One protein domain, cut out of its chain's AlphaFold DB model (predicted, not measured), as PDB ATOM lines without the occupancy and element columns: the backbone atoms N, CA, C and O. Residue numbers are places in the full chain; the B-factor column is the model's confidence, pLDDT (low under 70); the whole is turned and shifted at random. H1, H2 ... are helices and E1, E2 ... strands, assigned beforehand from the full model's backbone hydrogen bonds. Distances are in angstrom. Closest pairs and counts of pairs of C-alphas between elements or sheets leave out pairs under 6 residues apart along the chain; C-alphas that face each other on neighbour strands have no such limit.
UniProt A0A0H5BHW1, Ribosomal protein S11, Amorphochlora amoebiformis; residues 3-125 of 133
ATOM      1  N   PHE A   3     -30.784 -65.837  24.125       48.66
ATOM      2  CA  PHE A   3     -31.762 -64.999  23.442       48.66
ATOM      3  C   PHE A   3     -33.147 -65.575  23.720       48.66
ATOM      4  O   PHE A   3     -33.512 -66.615  23.179       48.66
ATOM      5  N   LYS A   4     -33.928 -64.912  24.575       58.12
ATOM      6  CA  LYS A   4     -35.350 -65.237  24.724       58.12
ATOM      7  C   LYS A   4     -36.150 -64.281  23.852       58.12
ATOM      8  O   LYS A   4     -36.292 -63.108  24.198       58.12
ATOM      9  N   LYS A   5     -36.676 -64.783  22.733       50.44
ATOM     10  CA  LYS A   5     -37.733 -64.089  21.992       50.44
ATOM     11  C   LYS A   5     -39.009 -64.179  22.821       50.44
ATOM     12  O   LYS A   5     -39.537 -65.263  23.050       50.44
ATOM     13  N   PHE A   6     -39.498 -63.041  23.299       60.97
ATOM     14  CA  PHE A   6     -40.873 -62.969  23.775       60.97
ATOM     15  C   PHE A   6     -41.765 -62.945  22.535       60.97
ATOM     16  O   PHE A   6     -41.629 -62.049  21.708       60.97
ATOM     17  N   SER A   7     -42.663 -63.921  22.400       51.28
ATOM     18  CA  SER A   7     -43.562 -64.070  21.242       51.28
ATOM     19  C   SER A   7     -44.382 -62.810  20.927       51.28
ATOM     20  O   SER A   7     -44.766 -62.589  19.784       51.28
ATOM     21  N   SER A   8     -44.606 -61.953  21.924       52.62
ATOM     22  CA  SER A   8     -45.362 -60.700  21.849       52.62
ATOM     23  C   SER A   8     -44.512 -59.435  21.629       52.62
ATOM     24  O   SER A   8     -45.075 -58.361  21.416       52.62
ATOM     25  N   LEU A   9     -43.175 -59.512  21.674       59.06
ATOM     26  CA  LEU A   9     -42.295 -58.340  21.621       59.06
ATOM     27  C   LEU A   9     -41.288 -58.429  20.472       59.06
ATOM     28  O   LEU A   9     -40.408 -59.283  20.470       59.06
ATOM     29  N   LYS A  10     -41.330 -57.456  19.554       57.62
ATOM     30  CA  LYS A  10     -40.272 -57.205  18.553       57.62
ATOM     31  C   LYS A  10     -39.042 -56.533  19.195       57.62
ATOM     32  O   LYS A  10     -38.626 -55.462  18.760       57.62
ATOM     33  N   VAL A  11     -38.531 -57.076  20.303       62.69
ATOM     34  CA  VAL A  11     -37.366 -56.528  21.018       62.69
ATOM     35  C   VAL A  11     -36.377 -57.648  21.304       62.69
ATOM     36  O   VAL A  11     -36.676 -58.556  22.079       62.69
ATOM     37  N   ASP A  12     -35.179 -57.537  20.735       58.84
ATOM     38  CA  ASP A  12     -34.081 -58.450  21.033       58.84
ATOM     39  C   ASP A  12     -33.423 -58.064  22.357       58.84
ATOM     40  O   ASP A  12     -32.905 -56.956  22.544       58.84
ATOM     41  N   LEU A  13     -33.461 -58.988  23.314       67.19
ATOM     42  CA  LEU A  13     -32.946 -58.773  24.659       67.19
ATOM     43  C   LEU A  13     -31.757 -59.689  24.895       67.19
ATOM     44  O   LEU A  13     -31.898 -60.906  24.983       67.19
ATOM     45  N   ARG A  14     -30.576 -59.079  25.029       63.38
ATOM     46  CA  ARG A  14     -29.370 -59.772  25.484       63.38
ATOM     47  C   ARG A  14     -29.423 -59.876  27.002       63.38
ATOM     48  O   ARG A  14     -29.280 -58.866  27.688       63.38
ATOM     49  N   ILE A  15     -29.637 -61.084  27.518       68.38
ATOM     50  CA  ILE A  15     -29.670 -61.336  28.960       68.38
ATOM     51  C   ILE A  15     -28.411 -62.131  29.332       68.38
ATOM     52  O   ILE A  15     -28.189 -63.226  28.797       68.38
ATOM     53  N   PRO A  16     -27.540 -61.604  30.207       62.50
ATOM     54  CA  PRO A  16     -26.419 -62.377  30.715       62.50
ATOM     55  C   PRO A  16     -26.936 -63.380  31.746       62.50
ATOM     56  O   PRO A  16     -27.769 -63.063  32.592       62.50
ATOM     57  N   MET A  17     -26.447 -64.610  31.676       59.47
ATOM     58  CA  MET A  17     -26.854 -65.666  32.591       59.47
ATOM     59  C   MET A  17     -26.069 -65.498  33.891       59.47
ATOM     60  O   MET A  17     -24.858 -65.681  33.914       59.47
ATOM     61  N   SER A  18     -26.735 -65.076  34.965       65.12
ATOM     62  CA  SER A  18     -26.119 -64.913  36.284       65.12
ATOM     63  C   SER A  18     -26.921 -65.668  37.342       65.12
ATOM     64  O   SER A  18     -28.150 -65.710  37.274       65.12
ATOM     65  N   LYS A  19     -26.234 -66.230  38.350       59.34
ATOM     66  CA  LYS A  19     -26.850 -67.012  39.448       59.34
ATOM     67  C   LYS A  19     -27.996 -66.263  40.147       59.34
ATOM     68  O   LYS A  19     -28.980 -66.868  40.551       59.34
ATOM     69  N   LYS A  20     -27.915 -64.927  40.220       63.38
ATOM     70  CA  LYS A  20     -28.942 -64.062  40.831       63.38
ATOM     71  C   LYS A  20     -30.303 -64.121  40.134       63.38
ATOM     72  O   LYS A  20     -31.301 -63.801  40.769       63.38
ATOM     73  N   ILE A  21     -30.355 -64.506  38.858       64.69
ATOM     74  CA  ILE A  21     -31.610 -64.585  38.098       64.69
ATOM     75  C   ILE A  21     -32.411 -65.831  38.501       64.69
ATOM     76  O   ILE A  21     -33.638 -65.787  38.498       64.69
ATOM     77  N   LEU A  22     -31.729 -66.917  38.886       62.25
ATOM     78  CA  LEU A  22     -32.349 -68.216  39.160       62.25
ATOM     79  C   LEU A  22     -33.279 -68.184  40.387       62.25
ATOM     80  O   LEU A  22     -34.291 -68.875  40.415       62.25
ATOM     81  N   ASN A  23     -32.998 -67.312  41.360       73.88
ATOM     82  CA  ASN A  23     -33.750 -67.253  42.619       73.88
ATOM     83  C   ASN A  23     -35.022 -66.376  42.549       73.88
ATOM     84  O   ASN A  23     -35.815 -66.358  43.492       73.88
ATOM     85  N   ASP A  24     -35.258 -65.644  41.453       77.06
ATOM     86  CA  ASP A  24     -36.381 -64.706  41.335       77.06
ATOM     87  C   ASP A  24     -37.618 -65.324  40.675       77.06
ATOM     88  O   ASP A  24     -37.790 -65.258  39.455       77.06
ATOM     89  N   LYS A  25     -38.576 -65.807  41.477       81.12
ATOM     90  CA  LYS A  25     -39.855 -66.378  40.986       81.12
ATOM     91  C   LYS A  25     -40.636 -65.461  40.026       81.12
ATOM     92  O   LYS A  25     -41.334 -65.939  39.141       81.12
ATOM     93  N   LYS A  26     -40.510 -64.138  40.184       86.06
ATOM     94  CA  LYS A  26     -41.227 -63.115  39.394       86.06
ATOM     95  C   LYS A  26     -40.428 -62.591  38.187       86.06
ATOM     96  O   LYS A  26     -40.868 -61.654  37.524       86.06
ATOM     97  N   CYS A  27     -39.264 -63.169  37.890       82.69
ATOM     98  CA  CYS A  27     -38.422 -62.717  36.788       82.69
ATOM     99  C   CYS A  27     -39.074 -63.000  35.417       82.69
ATOM    100  O   CYS A  27     -39.471 -64.139  35.167       82.69
ATOM    101  N   PRO A  28     -39.133 -62.013  34.501       79.88
ATOM    102  CA  PRO A  28     -39.692 -62.206  33.159       79.88
ATOM    103  C   PRO A  28     -38.850 -63.119  32.246       79.88
ATOM    104  O   PRO A  28     -39.365 -63.669  31.273       79.88
ATOM    105  N   PHE A  29     -37.550 -63.284  32.514       77.62
ATOM    106  CA  PHE A  29     -36.647 -63.983  31.592       77.62
ATOM    107  C   PHE A  29     -36.587 -65.489  31.813       77.62
ATOM    108  O   PHE A  29     -36.726 -66.241  30.854       77.62
ATOM    109  N   ILE A  30     -36.368 -65.932  33.050       73.50
ATOM    110  CA  ILE A  30     -36.193 -67.361  33.356       73.50
ATOM    111  C   ILE A  30     -37.536 -68.015  33.674       73.50
ATOM    112  O   ILE A  30     -37.829 -69.088  33.162       73.50
ATOM    113  N   ASN A  31     -38.384 -67.336  34.446       70.06
ATOM    114  CA  ASN A  31     -39.616 -67.922  34.962       70.06
ATOM    115  C   ASN A  31     -40.834 -67.637  34.073       70.06
ATOM    116  O   ASN A  31     -40.782 -66.850  33.126       70.06
ATOM    117  N   ALA A  32     -41.953 -68.293  34.392       71.62
ATOM    118  CA  ALA A  32     -43.206 -68.292  33.630       71.62
ATOM    119  C   ALA A  32     -44.003 -66.970  33.694       71.62
ATOM    120  O   ALA A  32     -45.232 -66.955  33.573       71.62
ATOM    121  N   LEU A  33     -43.344 -65.835  33.938       79.62
ATOM    122  CA  LEU A  33     -44.024 -64.552  33.916       79.62
ATOM    123  C   LEU A  33     -44.204 -64.091  32.467       79.62
ATOM    124  O   LEU A  33     -43.259 -63.661  31.811       79.62
ATOM    125  N   SER A  34     -45.437 -64.193  31.974       76.19
ATOM    126  CA  SER A  34     -45.784 -63.742  30.631       76.19
ATOM    127  C   SER A  34     -45.799 -62.217  30.554       76.19
ATOM    128  O   SER A  34     -46.521 -61.537  31.291       76.19
ATOM    129  N   ILE A  35     -44.990 -61.690  29.637       81.38
ATOM    130  CA  ILE A  35     -45.047 -60.290  29.229       81.38
ATOM    131  C   ILE A  35     -46.134 -60.165  28.164       81.38
ATOM    132  O   ILE A  35     -46.165 -60.932  27.196       81.38
ATOM    133  N   ARG A  36     -47.048 -59.220  28.360       76.56
ATOM    134  CA  ARG A  36     -48.211 -59.010  27.495       76.56
ATOM    135  C   ARG A  36     -48.166 -57.618  26.878       76.56
ATOM    136  O   ARG A  36     -47.474 -56.731  27.369       76.56
ATOM    137  N   GLY A  37     -48.961 -57.442  25.826       72.88
ATOM    138  CA  GLY A  37     -49.366 -56.126  25.352       72.88
ATOM    139  C   GLY A  37     -48.218 -55.255  24.854       72.88
ATOM    140  O   GLY A  37     -47.391 -55.679  24.043       72.88
ATOM    141  N   LYS A  38     -48.222 -53.994  25.289       70.44
ATOM    142  CA  LYS A  38     -47.345 -52.946  24.763       70.44
ATOM    143  C   LYS A  38     -46.136 -52.761  25.681       70.44
ATOM    144  O   LYS A  38     -46.257 -52.655  26.901       70.44
ATOM    145  N   VAL A  39     -44.951 -52.631  25.088       77.19
ATOM    146  CA  VAL A  39     -43.839 -51.946  25.769       77.19
ATOM    147  C   VAL A  39     -44.263 -50.492  25.929       77.19
ATOM    148  O   VAL A  39     -44.775 -49.908  24.970       77.19
ATOM    149  N   PHE A  40     -44.083 -49.910  27.114       68.56
ATOM    150  CA  PHE A  40     -44.443 -48.515  27.349       68.56
ATOM    151  C   PHE A  40     -43.673 -47.606  26.379       68.56
ATOM    152  O   PHE A  40     -42.474 -47.370  26.531       68.56
ATOM    153  N   LYS A  41     -44.382 -47.103  25.363       55.81
ATOM    154  CA  LYS A  41     -43.887 -46.120  24.396       55.81
ATOM    155  C   LYS A  41     -44.099 -44.727  24.989       55.81
ATOM    156  O   LYS A  41     -45.215 -44.218  25.007       55.81
ATOM    157  N   GLY A  42     -43.043 -44.131  25.538       54.28
ATOM    158  CA  GLY A  42     -43.033 -42.707  25.892       54.28
ATOM    159  C   GLY A  42     -43.102 -41.803  24.651       54.28
ATOM    160  O   GLY A  42     -42.929 -42.264  23.529       54.28
ATOM    161  N   PHE A  43     -43.314 -40.496  24.858       44.31
ATOM    162  CA  PHE A  43     -43.664 -39.512  23.813       44.31
ATOM    163  C   PHE A  43     -42.584 -39.244  22.741       44.31
ATOM    164  O   PHE A  43     -42.855 -38.528  21.784       44.31
ATOM    165  N   ARG A  44     -41.360 -39.777  22.860       45.44
ATOM    166  CA  ARG A  44     -40.359 -39.620  21.784       45.44
ATOM    167  C   ARG A  44     -39.297 -40.710  21.732       45.44
ATOM    168  O   ARG A  44     -38.953 -41.133  20.647       45.44
ATOM    169  N   ASN A  45     -38.876 -41.238  22.879       53.88
ATOM    170  CA  ASN A  45     -37.970 -42.383  22.988       53.88
ATOM    171  C   ASN A  45     -38.545 -43.307  24.072       53.88
ATOM    172  O   ASN A  45     -39.009 -42.803  25.092       53.88
ATOM    173  N   ASN A  46     -38.555 -44.622  23.853       64.25
ATOM    174  CA  ASN A  46     -39.289 -45.653  24.615       64.25
ATOM    175  C   ASN A  46     -38.833 -45.862  26.083       64.25
ATOM    176  O   ASN A  46     -38.695 -46.988  26.542       64.25
ATOM    177  N   LEU A  47     -38.516 -44.804  26.827       76.81
ATOM    178  CA  LEU A  47     -37.748 -44.873  28.065       76.81
ATOM    179  C   LEU A  47     -38.441 -44.094  29.180       76.81
ATOM    180  O   LEU A  47     -38.758 -42.913  29.035       76.81
ATOM    181  N   GLY A  48     -38.647 -44.759  30.312       85.19
ATOM    182  CA  GLY A  48     -38.999 -44.116  31.572       85.19
ATOM    183  C   GLY A  48     -37.749 -43.779  32.380       85.19
ATOM    184  O   GLY A  48     -36.711 -44.410  32.204       85.19
ATOM    185  N   ILE A  49     -37.839 -42.796  33.274       90.81
ATOM    186  CA  ILE A  49     -36.733 -42.423  34.170       90.81
ATOM    187  C   ILE A  49     -37.015 -42.974  35.561       90.81
ATOM    188  O   ILE A  49     -38.105 -42.780  36.108       90.81
ATOM    189  N   ILE A  50     -36.034 -43.632  36.171       93.38
ATOM    190  CA  ILE A  50     -36.174 -44.141  37.533       93.38
ATOM    191  C   ILE A  50     -36.188 -42.974  38.527       93.38
ATOM    192  O   ILE A  50     -35.191 -42.271  38.699       93.38
ATOM    193  N   ARG A  51     -37.313 -42.795  39.230       94.19
ATOM    194  CA  ARG A  51     -37.454 -41.791  40.297       94.19
ATOM    195  C   ARG A  51     -36.922 -42.312  41.628       94.19
ATOM    196  O   ARG A  51     -36.268 -41.565  42.356       94.19
ATOM    197  N   SER A  52     -37.203 -43.570  41.952       93.56
ATOM    198  CA  SER A  52     -36.708 -44.219  43.167       93.56
ATOM    199  C   SER A  52     -36.560 -45.728  42.978       93.56
ATOM    200  O   SER A  52     -37.414 -46.391  42.391       93.56
ATOM    201  N   ALA A  53     -35.466 -46.266  43.516       92.81
ATOM    202  CA  ALA A  53     -35.154 -47.696  43.537       92.81
ATOM    203  C   ALA A  53     -34.916 -48.200  44.975       92.81
ATOM    204  O   ALA A  53     -34.127 -49.110  45.193       92.81
ATOM    205  N   LYS A  54     -35.574 -47.572  45.962       92.06
ATOM    206  CA  LYS A  54     -35.411 -47.892  47.393       92.06
ATOM    207  C   LYS A  54     -36.100 -49.204  47.796       92.06
ATOM    208  O   LYS A  54     -35.696 -49.835  48.761       92.06
ATOM    209  N   MET A  55     -37.150 -49.601  47.078       90.75
ATOM    210  CA  MET A  55     -37.923 -50.804  47.392       90.75
ATOM    211  C   MET A  55     -37.220 -52.067  46.888       90.75
ATOM    212  O   MET A  55     -36.612 -52.080  45.814       90.75
ATOM    213  N   LYS A  56     -37.373 -53.172  47.624       88.75
ATOM    214  CA  LYS A  56     -36.870 -54.480  47.193       88.75
ATOM    215  C   LYS A  56     -37.621 -54.948  45.940       88.75
ATOM    216  O   LYS A  56     -38.851 -54.968  45.907       88.75
ATOM    217  N   SER A  57     -36.865 -55.294  44.898       89.12
ATOM    218  CA  SER A  57     -37.362 -55.868  43.634       89.12
ATOM    219  C   SER A  57     -38.468 -55.065  42.920       89.12
ATOM    220  O   SER A  57     -39.169 -55.599  42.061       89.12
ATOM    221  N   THR A  58     -38.638 -53.779  43.246       93.62
ATOM    222  CA  THR A  58     -39.623 -52.880  42.624       93.62
ATOM    223  C   THR A  58     -39.015 -51.495  42.469       93.62
ATOM    224  O   THR A  58     -38.287 -51.021  43.338       93.62
ATOM    225  N   VAL A  59     -39.309 -50.836  41.356       94.81
ATOM    226  CA  VAL A  59     -38.782 -49.513  41.024       94.81
ATOM    227  C   VAL A  59     -39.941 -48.604  40.637       94.81
ATOM    228  O   VAL A  59     -40.883 -49.038  39.972       94.81
ATOM    229  N   VAL A  60     -39.869 -47.341  41.057       95.12
ATOM    230  CA  VAL A  60     -40.818 -46.308  40.638       95.12
ATOM    231  C   VAL A  60     -40.244 -45.599  39.427       95.12
ATOM    232  O   VAL A  60     -39.204 -44.934  39.508       95.12
ATOM    233  N   VAL A  61     -40.934 -45.728  38.303       93.50
ATOM    234  CA  VAL A  61     -40.530 -45.141  37.034       93.50
ATOM    235  C   VAL A  61     -41.473 -44.012  36.676       93.50
ATOM    236  O   VAL A  61     -42.691 -44.159  36.707       93.50
ATOM    237  N   ARG A  62     -40.897 -42.865  36.341       92.06
ATOM    238  CA  ARG A  62     -41.629 -41.692  35.893       92.06
ATOM    239  C   ARG A  62     -41.627 -41.656  34.372       92.06
ATOM    240  O   ARG A  62     -40.563 -41.649  33.750       92.06
ATOM    241  N   VAL A  63     -42.816 -41.593  33.789       89.00
ATOM    242  CA  VAL A  63     -43.010 -41.410  32.349       89.00
ATOM    243  C   VAL A  63     -43.570 -40.013  32.131       89.00
ATOM    244  O   VAL A  63     -44.635 -39.682  32.647       89.00
ATOM    245  N   ASN A  64     -42.829 -39.187  31.395       86.88
ATOM    246  CA  ASN A  64     -43.257 -37.842  31.028       86.88
ATOM    247  C   ASN A  64     -43.914 -37.881  29.643       86.88
ATOM    248  O   ASN A  64     -43.404 -38.529  28.727       86.88
ATOM    249  N   PHE A  65     -45.022 -37.168  29.482       84.44
ATOM    250  CA  PHE A  65     -45.709 -37.017  28.204       84.44
ATOM    251  C   PHE A  65     -46.330 -35.627  28.091       84.44
ATOM    252  O   PHE A  65     -46.533 -34.916  29.082       84.44
ATOM    253  N   LEU A  66     -46.589 -35.227  26.854       83.12
ATOM    254  CA  LEU A  66     -47.180 -33.945  26.516       83.12
ATOM    255  C   LEU A  66     -48.652 -34.160  26.179       83.12
ATOM    256  O   LEU A  66     -48.984 -35.030  25.380       83.12
ATOM    257  N   ILE A  67     -49.529 -33.373  26.798       83.00
ATOM    258  CA  ILE A  67     -50.951 -33.337  26.445       83.00
ATOM    259  C   ILE A  67     -51.216 -32.074  25.633       83.00
ATOM    260  O   ILE A  67     -50.845 -30.976  26.059       83.00
ATOM    261  N   PHE A  68     -51.873 -32.239  24.487       79.62
ATOM    262  CA  PHE A  68     -52.350 -31.137  23.657       79.62
ATOM    263  C   PHE A  68     -53.650 -30.547  24.226       79.62
ATOM    264  O   PHE A  68     -54.568 -31.289  24.577       79.62
ATOM    265  N   LEU A  69     -53.736 -29.216  24.321       80.00
ATOM    266  CA  LEU A  69     -54.926 -28.505  24.799       80.00
ATOM    267  C   LEU A  69     -55.747 -27.974  23.615       80.00
ATOM    268  O   LEU A  69     -55.350 -27.017  22.953       80.00
ATOM    269  N   SER A  70     -56.924 -28.560  23.386       73.94
ATOM    270  CA  SER A  70     -57.794 -28.255  22.240       73.94
ATOM    271  C   SER A  70     -58.481 -26.886  22.289       73.94
ATOM    272  O   SER A  70     -58.926 -26.417  21.249       73.94
ATOM    273  N   LYS A  71     -58.581 -26.226  23.451       71.12
ATOM    274  CA  LYS A  71     -59.259 -24.919  23.590       71.12
ATOM    275  C   LYS A  71     -58.406 -23.740  23.099       71.12
ATOM    276  O   LYS A  71     -58.938 -22.760  22.592       71.12
ATOM    277  N   TYR A  72     -57.079 -23.830  23.184       67.88
ATOM    278  CA  TYR A  72     -56.173 -22.722  22.857       67.88
ATOM    279  C   TYR A  72     -55.630 -22.829  21.420       67.88
ATOM    280  O   TYR A  72     -54.417 -22.854  21.223       67.88
ATOM    281  N   LYS A  73     -56.509 -22.896  20.402       58.66
ATOM    282  CA  LYS A  73     -56.192 -23.051  18.952       58.66
ATOM    283  C   LYS A  73     -55.806 -21.748  18.193       58.66
ATOM    284  O   LYS A  73     -55.841 -21.730  16.973       58.66
ATOM    285  N   ARG A  74     -55.347 -20.671  18.855       55.28
ATOM    286  CA  ARG A  74     -54.817 -19.452  18.179       55.28
ATOM    287  C   ARG A  74     -53.357 -19.522  17.672       55.28
ATOM    288  O   ARG A  74     -52.481 -19.937  18.412       55.28
ATOM    289  N   PHE A  75     -53.107 -19.125  16.426       50.25
ATOM    290  CA  PHE A  75     -51.918 -19.300  15.557       50.25
ATOM    291  C   PHE A  75     -50.468 -19.168  16.107       50.25
ATOM    292  O   PHE A  75     -49.540 -19.496  15.377       50.25
ATOM    293  N   HIS A  76     -50.212 -18.768  17.358       50.66
ATOM    294  CA  HIS A  76     -48.845 -18.602  17.878       50.66
ATOM    295  C   HIS A  76     -48.290 -19.916  18.480       50.66
ATOM    296  O   HIS A  76     -48.844 -20.488  19.422       50.66
ATOM    297  N   SER A  77     -47.215 -20.444  17.892       47.44
ATOM    298  CA  SER A  77     -46.892 -21.885  17.869       47.44
ATOM    299  C   SER A  77     -46.031 -22.455  19.010       47.44
ATOM    300  O   SER A  77     -45.686 -23.632  18.956       47.44
ATOM    301  N   ILE A  78     -45.690 -21.714  20.068       54.00
ATOM    302  CA  ILE A  78     -44.530 -22.103  20.909       54.00
ATOM    303  C   ILE A  78     -44.879 -22.689  22.305       54.00
ATOM    304  O   ILE A  78     -44.059 -23.397  22.885       54.00
ATOM    305  N   PHE A  79     -46.108 -22.539  22.832       52.09
ATOM    306  CA  PHE A  79     -46.425 -22.838  24.256       52.09
ATOM    307  C   PHE A  79     -47.652 -23.747  24.528       52.09
ATOM    308  O   PHE A  79     -48.382 -23.569  25.499       52.09
ATOM    309  N   ARG A  80     -47.936 -24.745  23.680       64.00
ATOM    310  CA  ARG A  80     -49.250 -25.441  23.684       64.00
ATOM    311  C   ARG A  80     -49.383 -26.770  24.418       64.00
ATOM    312  O   ARG A  80     -50.491 -27.301  24.523       64.00
ATOM    313  N   PHE A  81     -48.284 -27.333  24.897       71.94
ATOM    314  CA  PHE A  81     -48.288 -28.674  25.470       71.94
ATOM    315  C   PHE A  81     -48.166 -28.634  26.990       71.94
ATOM    316  O   PHE A  81     -47.170 -28.153  27.533       71.94
ATOM    317  N   LYS A  82     -49.144 -29.216  27.695       79.00
ATOM    318  CA  LYS A  82     -49.037 -29.401  29.143       79.00
ATOM    319  C   LYS A  82     -48.123 -30.589  29.420       79.00
ATOM    320  O   LYS A  82     -48.450 -31.726  29.073       79.00
ATOM    321  N   LYS A  83     -46.996 -30.329  30.085       83.12
ATOM    322  CA  LYS A  83     -46.120 -31.381  30.611       83.12
ATOM    323  C   LYS A  83     -46.865 -32.125  31.720       83.12
ATOM    324  O   LYS A  83     -47.165 -31.551  32.765       83.12
ATOM    325  N   LYS A  84     -47.165 -33.403  31.497       87.25
ATOM    326  CA  LYS A  84     -47.679 -34.315  32.524       87.25
ATOM    327  C   LYS A  84     -46.698 -35.452  32.759       87.25
ATOM    328  O   LYS A  84     -45.814 -35.735  31.951       87.25
ATOM    329  N   HIS A  85     -46.853 -36.079  33.913       88.81
ATOM    330  CA  HIS A  85     -46.097 -37.259  34.274       88.81
ATOM    331  C   HIS A  85     -46.991 -38.252  35.002       88.81
ATOM    332  O   HIS A  85     -47.904 -37.854  35.722       88.81
ATOM    333  N   ILE A  86     -46.691 -39.532  34.826       90.81
ATOM    334  CA  ILE A  86     -47.262 -40.626  35.610       90.81
ATOM    335  C   ILE A  86     -46.137 -41.397  36.286       90.81
ATOM    336  O   ILE A  86     -45.031 -41.507  35.748       90.81
ATOM    337  N   ASN A  87     -46.430 -41.922  37.472       93.06
ATOM    338  CA  ASN A  87     -45.537 -42.814  38.194       93.06
ATOM    339  C   ASN A  87     -46.045 -44.244  38.025       93.06
ATOM    340  O   ASN A  87     -47.204 -44.535  38.306       93.06
ATOM    341  N   ILE A  88     -45.164 -45.119  37.565       92.94
ATOM    342  CA  ILE A  88     -45.450 -46.518  37.282       92.94
ATOM    343  C   ILE A  88     -44.578 -47.369  38.195       92.94
ATOM    344  O   ILE A  88     -43.361 -47.177  38.260       92.94
ATOM    345  N   HIS A  89     -45.190 -48.325  38.887       94.12
ATOM    346  CA  HIS A  89     -44.461 -49.315  39.671       94.12
ATOM    347  C   HIS A  89     -44.124 -50.513  38.789       94.12
ATOM    348  O   HIS A  89     -45.017 -51.186  38.267       94.12
ATOM    349  N   ALA A  90     -42.830 -50.783  38.632       93.31
ATOM    350  CA  ALA A  90     -42.335 -51.885  37.821       93.31
ATOM    351  C   ALA A  90     -41.529 -52.871  38.669       93.31
ATOM    352  O   ALA A  90     -40.682 -52.474  39.472       93.31
ATOM    353  N   HIS A  91     -41.768 -54.164  38.466       92.25
ATOM    354  CA  HIS A  91     -40.953 -55.219  39.044       92.25
ATOM    355  C   HIS A  91     -39.561 -55.204  38.413       92.25
ATOM    356  O   HIS A  91     -39.411 -55.166  37.189       92.25
ATOM    357  N   LYS A  92     -38.540 -55.263  39.262       90.62
ATOM    358  CA  LYS A  92     -37.138 -55.353  38.877       90.62
ATOM    359  C   LYS A  92     -36.602 -56.706  39.330       90.62
ATOM    360  O   LYS A  92     -36.570 -56.963  40.532       90.62
ATOM    361  N   SER A  93     -36.132 -57.523  38.389       86.75
ATOM    362  CA  SER A  93     -35.363 -58.723  38.737       86.75
ATOM    363  C   SER A  93     -34.017 -58.335  39.358       86.75
ATOM    364  O   SER A  93     -33.418 -57.317  39.002       86.75
ATOM    365  N   ASN A  94     -33.528 -59.150  40.285       84.31
ATOM    366  CA  ASN A  94     -32.318 -58.955  41.076       84.31
ATOM    367  C   ASN A  94     -31.043 -58.862  40.234       84.31
ATOM    368  O   ASN A  94     -30.033 -58.354  40.721       84.31
ATOM    369  N   PHE A  95     -31.081 -59.314  38.981       82.56
ATOM    370  CA  PHE A  95     -29.980 -59.102  38.051       82.56
ATOM    371  C   PHE A  95     -29.814 -57.630  37.645       82.56
ATOM    372  O   PHE A  95     -28.686 -57.165  37.482       82.56
ATOM    373  N   PHE A  96     -30.899 -56.858  37.550       85.06
ATOM    374  CA  PHE A  96     -30.785 -55.452  37.183       85.06
ATOM    375  C   PHE A  96     -30.274 -54.604  38.349       85.06
ATOM    376  O   PHE A  96     -30.890 -54.497  39.421       85.06
ATOM    377  N   ARG A  97     -29.161 -53.916  38.102       86.31
ATOM    378  CA  ARG A  97     -28.692 -52.807  38.929       86.31
ATOM    379  C   ARG A  97     -29.342 -51.534  38.394       86.31
ATOM    380  O   ARG A  97     -28.975 -51.054  37.336       86.31
ATOM    381  N   CYS A  98     -30.344 -51.038  39.111       87.81
ATOM    382  CA  CYS A  98     -31.057 -49.811  38.764       87.81
ATOM    383  C   CYS A  98     -30.689 -48.730  39.775       87.81
ATOM    384  O   CYS A  98     -30.891 -48.941  40.975       87.81
ATOM    385  N   LYS A  99     -30.200 -47.585  39.305       90.56
ATOM    386  CA  LYS A  99     -29.966 -46.387  40.111       90.56
ATOM    387  C   LYS A  99     -31.023 -45.326  39.798       90.56
ATOM    388  O   LYS A  99     -31.757 -45.393  38.812       90.56
ATOM    389  N   LYS A 100     -31.144 -44.342  40.688       91.25
ATOM    390  CA  LYS A 100     -32.002 -43.177  40.448       91.25
ATOM    391  C   LYS A 100     -31.456 -42.403  39.247       91.25
ATOM    392  O   LYS A 100     -30.265 -42.134  39.195       91.25
ATOM    393  N   GLY A 101     -32.335 -42.030  38.322       89.50
ATOM    394  CA  GLY A 101     -31.969 -41.292  37.116       89.50
ATOM    395  C   GLY A 101     -31.696 -42.160  35.891       89.50
ATOM    396  O   GLY A 101     -31.705 -41.614  34.794       89.50
ATOM    397  N   ASP A 102     -31.539 -43.479  36.027       89.88
ATOM    398  CA  ASP A 102     -31.367 -44.370  34.875       89.88
ATOM    399  C   ASP A 102     -32.614 -44.400  33.986       89.88
ATOM    400  O   ASP A 102     -33.752 -44.245  34.455       89.88
ATOM    401  N   LYS A 103     -32.397 -44.633  32.688       89.38
ATOM    402  CA  LYS A 103     -33.468 -44.808  31.707       89.38
ATOM    403  C   LYS A 103     -33.809 -46.290  31.599       89.38
ATOM    404  O   LYS A 103     -32.925 -47.133  31.493       89.38
ATOM    405  N   VAL A 104     -35.090 -46.633  31.609       89.75
ATOM    406  CA  VAL A 104     -35.542 -48.030  31.594       89.75
ATOM    407  C   VAL A 104     -36.670 -48.262  30.608       89.75
ATOM    408  O   VAL A 104     -37.568 -47.436  30.447       89.75
ATOM    409  N   LEU A 105     -36.625 -49.431  29.982       87.50
ATOM    410  CA  LEU A 105     -37.701 -50.004  29.187       87.50
ATOM    411  C   LEU A 105     -38.561 -50.885  30.086       87.50
ATOM    412  O   LEU A 105     -38.053 -51.782  30.767       87.50
ATOM    413  N   ILE A 106     -39.864 -50.631  30.063       89.56
ATOM    414  CA  ILE A 106     -40.861 -51.350  30.851       89.56
ATOM    415  C   ILE A 106     -41.888 -51.970  29.909       89.56
ATOM    416  O   ILE A 106     -42.283 -51.338  28.929       89.56
ATOM    417  N   ALA A 107     -42.379 -53.159  30.245       87.75
ATOM    418  CA  ALA A 107     -43.563 -53.725  29.612       87.75
ATOM    419  C   ALA A 107     -44.637 -54.121  30.618       87.75
ATOM    420  O   ALA A 107     -44.391 -54.250  31.820       87.75
ATOM    421  N   GLU A 108     -45.838 -54.301  30.088       88.44
ATOM    422  CA  GLU A 108     -46.994 -54.809  30.807       88.44
ATOM    423  C   GLU A 108     -46.847 -56.300  31.118       88.44
ATOM    424  O   GLU A 108     -46.364 -57.107  30.323       88.44
ATOM    425  N   CYS A 109     -47.277 -56.664  32.318       87.00
ATOM    426  CA  CYS A 109     -47.198 -58.010  32.854       87.00
ATOM    427  C   CYS A 109     -48.541 -58.378  33.495       87.00
ATOM    428  O   CYS A 109     -49.393 -57.519  33.731       87.00
ATOM    429  N   LYS A 110     -48.723 -59.657  33.848       87.50
ATOM    430  CA  LYS A 110     -49.788 -60.025  34.794       87.50
ATOM    431  C   LYS A 110     -49.628 -59.232  36.109       87.50
ATOM    432  O   LYS A 110     -48.489 -58.931  36.484       87.50
ATOM    433  N   PRO A 111     -50.716 -58.906  36.829       90.94
ATOM    434  CA  PRO A 111     -50.608 -58.224  38.115       90.94
ATOM    435  C   PRO A 111     -49.770 -59.061  39.092       90.94
ATOM    436  O   PRO A 111     -50.043 -60.238  39.322       90.94
ATOM    437  N   LEU A 112     -48.717 -58.453  39.641       90.12
ATOM    438  CA  LEU A 112     -47.791 -59.071  40.599       90.12
ATOM    439  C   LEU A 112     -48.070 -58.659  42.047       90.12
ATOM    440  O   LEU A 112     -47.624 -59.334  42.980       90.12
ATOM    441  N   SER A 113     -48.724 -57.513  42.218       91.12
ATOM    442  CA  SER A 113     -49.199 -56.949  43.482       91.12
ATOM    443  C   SER A 113     -50.305 -55.924  43.194       91.12
ATOM    444  O   SER A 113     -50.659 -55.706  42.034       91.12
ATOM    445  N   LYS A 114     -50.812 -55.250  44.238       92.94
ATOM    446  CA  LYS A 114     -51.828 -54.187  44.116       92.94
ATOM    447  C   LYS A 114     -51.446 -53.122  43.074       92.94
ATOM    448  O   LYS A 114     -52.277 -52.715  42.269       92.94
ATOM    449  N   THR A 115     -50.183 -52.695  43.071       93.62
ATOM    450  CA  THR A 115     -49.693 -51.591  42.226       93.62
ATOM    451  C   THR A 115     -48.739 -52.033  41.119       93.62
ATOM    452  O   THR A 115     -48.569 -51.309  40.140       93.62
ATOM    453  N   VAL A 116     -48.116 -53.211  41.233       93.00
ATOM    454  CA  VAL A 116     -47.109 -53.679  40.272       93.00
ATOM    455  C   VAL A 116     -47.783 -54.497  39.176       93.00
ATOM    456  O   VAL A 116     -48.095 -55.674  39.358       93.00
ATOM    457  N   LYS A 117     -47.979 -53.859  38.022       90.94
ATOM    458  CA  LYS A 117     -48.540 -54.465  36.798       90.94
ATOM    459  C   LYS A 117     -47.556 -54.446  35.623       90.94
ATOM    460  O   LYS A 117     -47.905 -54.786  34.498       90.94
ATOM    461  N   HIS A 118     -46.315 -54.045  35.888       91.12
ATOM    462  CA  HIS A 118     -45.292 -53.862  34.871       91.12
ATOM    463  C   HIS A 118     -43.956 -54.465  35.300       91.12
ATOM    464  O   HIS A 118     -43.699 -54.614  36.496       91.12
ATOM    465  N   CYS A 119     -43.087 -54.765  34.336       90.56
ATOM    466  CA  CYS A 119     -41.762 -55.333  34.575       90.56
ATOM    467  C   CYS A 119     -40.682 -54.580  33.796       90.56
ATOM    468  O   CYS A 119     -40.894 -54.168  32.654       90.56
ATOM    469  N   VAL A 120     -39.507 -54.430  34.407       89.38
ATOM    470  CA  VAL A 120     -38.325 -53.862  33.752       89.38
ATOM    471  C   VAL A 120     -37.726 -54.897  32.805       89.38
ATOM    472  O   VAL A 120     -37.437 -56.024  33.206       89.38
ATOM    473  N   ILE A 121     -37.528 -54.488  31.556       86.56
ATOM    474  CA  ILE A 121     -36.984 -55.325  30.488       86.56
ATOM    475  C   ILE A 121     -35.519 -54.991  30.209       86.56
ATOM    476  O   ILE A 121     -34.696 -55.883  30.021       86.56
ATOM    477  N   LYS A 122     -35.190 -53.702  30.127       84.50
ATOM    478  CA  LYS A 122     -33.843 -53.242  29.787       84.50
ATOM    479  C   LYS A 122     -33.543 -51.960  30.538       84.50
ATOM    480  O   LYS A 122     -34.388 -51.069  30.619       84.50
ATOM    481  N   VAL A 123     -32.332 -51.884  31.069       86.88
ATOM    482  CA  VAL A 123     -31.785 -50.681  31.692       86.88
ATOM    483  C   VAL A 123     -30.805 -50.060  30.704       86.88
ATOM    484  O   VAL A 123     -29.991 -50.761  30.107       86.88
ATOM    485  N   ILE A 124     -30.934 -48.756  30.494       86.19
ATOM    486  CA  ILE A 124     -30.000 -47.923  29.750       86.19
ATOM    487  C   ILE A 124     -29.368 -47.000  30.785       86.19
ATOM    488  O   ILE A 124     -30.022 -46.098  31.317       86.19
ATOM    489  N   GLU A 125     -28.113 -47.287  31.112       78.38
ATOM    490  CA  GLU A 125     -27.343 -46.497  32.065       78.38
ATOM    491  C   GLU A 125     -27.172 -45.075  31.527       78.38
ATOM    492  O   GLU A 125     -26.762 -44.876  30.381       78.38
TER     493      GLU A 125
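Overview. This is residues 3 to 125 of the 133 residues of the protein "Ribosomal protein S11" of Amorphochlora amoebiformis (UniProt A0A0H5BHW1). A small barrel of five strands, E2, E3, E4, E6 and E5, is closed at one end of the model, and the long hairpin of E3 and E4 runs out of it as an arm whose tip, residues 73 to 79, sticks out free. E1 is added outside the ring along E5, and the one short helix, H1, lies off the barrel, at the far end from the arm's tip. The printed part has 123 residues, with H1 and then strands E1 to E6 in that order; the sheet is mixed and the class mostly strand, though under half of the residues are in named elements. The whole is only just loose, close to compact, with a radius of gyration of the C-alphas of 16.6 A, and elongated, spanning 58 by 32 by 28 A.

Along the chain. Start at Phe 3; residues 3 to 18 hold no named element. Find C-alpha 19 at (-26.850, -67.012, 39.448), where H1 begins, residues 19 to 22. E1 follows at residues 35 to 39 and E2 at residues 48 to 52. From C-alpha 58 at (-39.623, -52.880, 42.624), E3 runs 31.5 A through residues 58 to 68, and E4, residues 81 to 91, runs 30.7 A. E5 is residues 103 to 109, 19.1 A, and E6 is residues 118 to 124, 17.2 A, ending at C-alpha 124 at (-30.000, -47.923, 29.750).

Arrangement. Look first at E2, E3 and E4, a meander, each strand the antiparallel neighbour of the one before. In the hairpin of E2 and E3, N 62 and O 49 are 2.8 A apart, within hydrogen-bond range; in that of E3 and E4, N 61 and O 88 are 2.8 A apart. With E5, antiparallel to E2, they form a Greek key, a meander whose first strand is the antiparallel neighbour of the fourth; N 104 and O 48 are 2.8 A apart. E4 and E6 are parallel, with N 91 and O 118 at 2.8 A. E5 and E6 are an antiparallel hairpin, with N 105 and O 122 at 2.8 A. E1 is antiparallel to E5, on the same side of it as E2, with N 36 and O 108 at 3.0 A. H1 is not on the barrel, and is too short for any O i to N i+4 pair; its one O i to N i+3 pair is within range.

Size, cuts and confidence. The two C-alphas farthest apart, those of Lys 19 and Arg 74, are 59.1 A apart. The printed part has no cut. The links H1 to E1, E3 to E4 and E4 to E5 are long. The mean pLDDT of the printed part is 77.7, and it is under 70 at residues 3 to 22, 40 to 46 and 72 to 80.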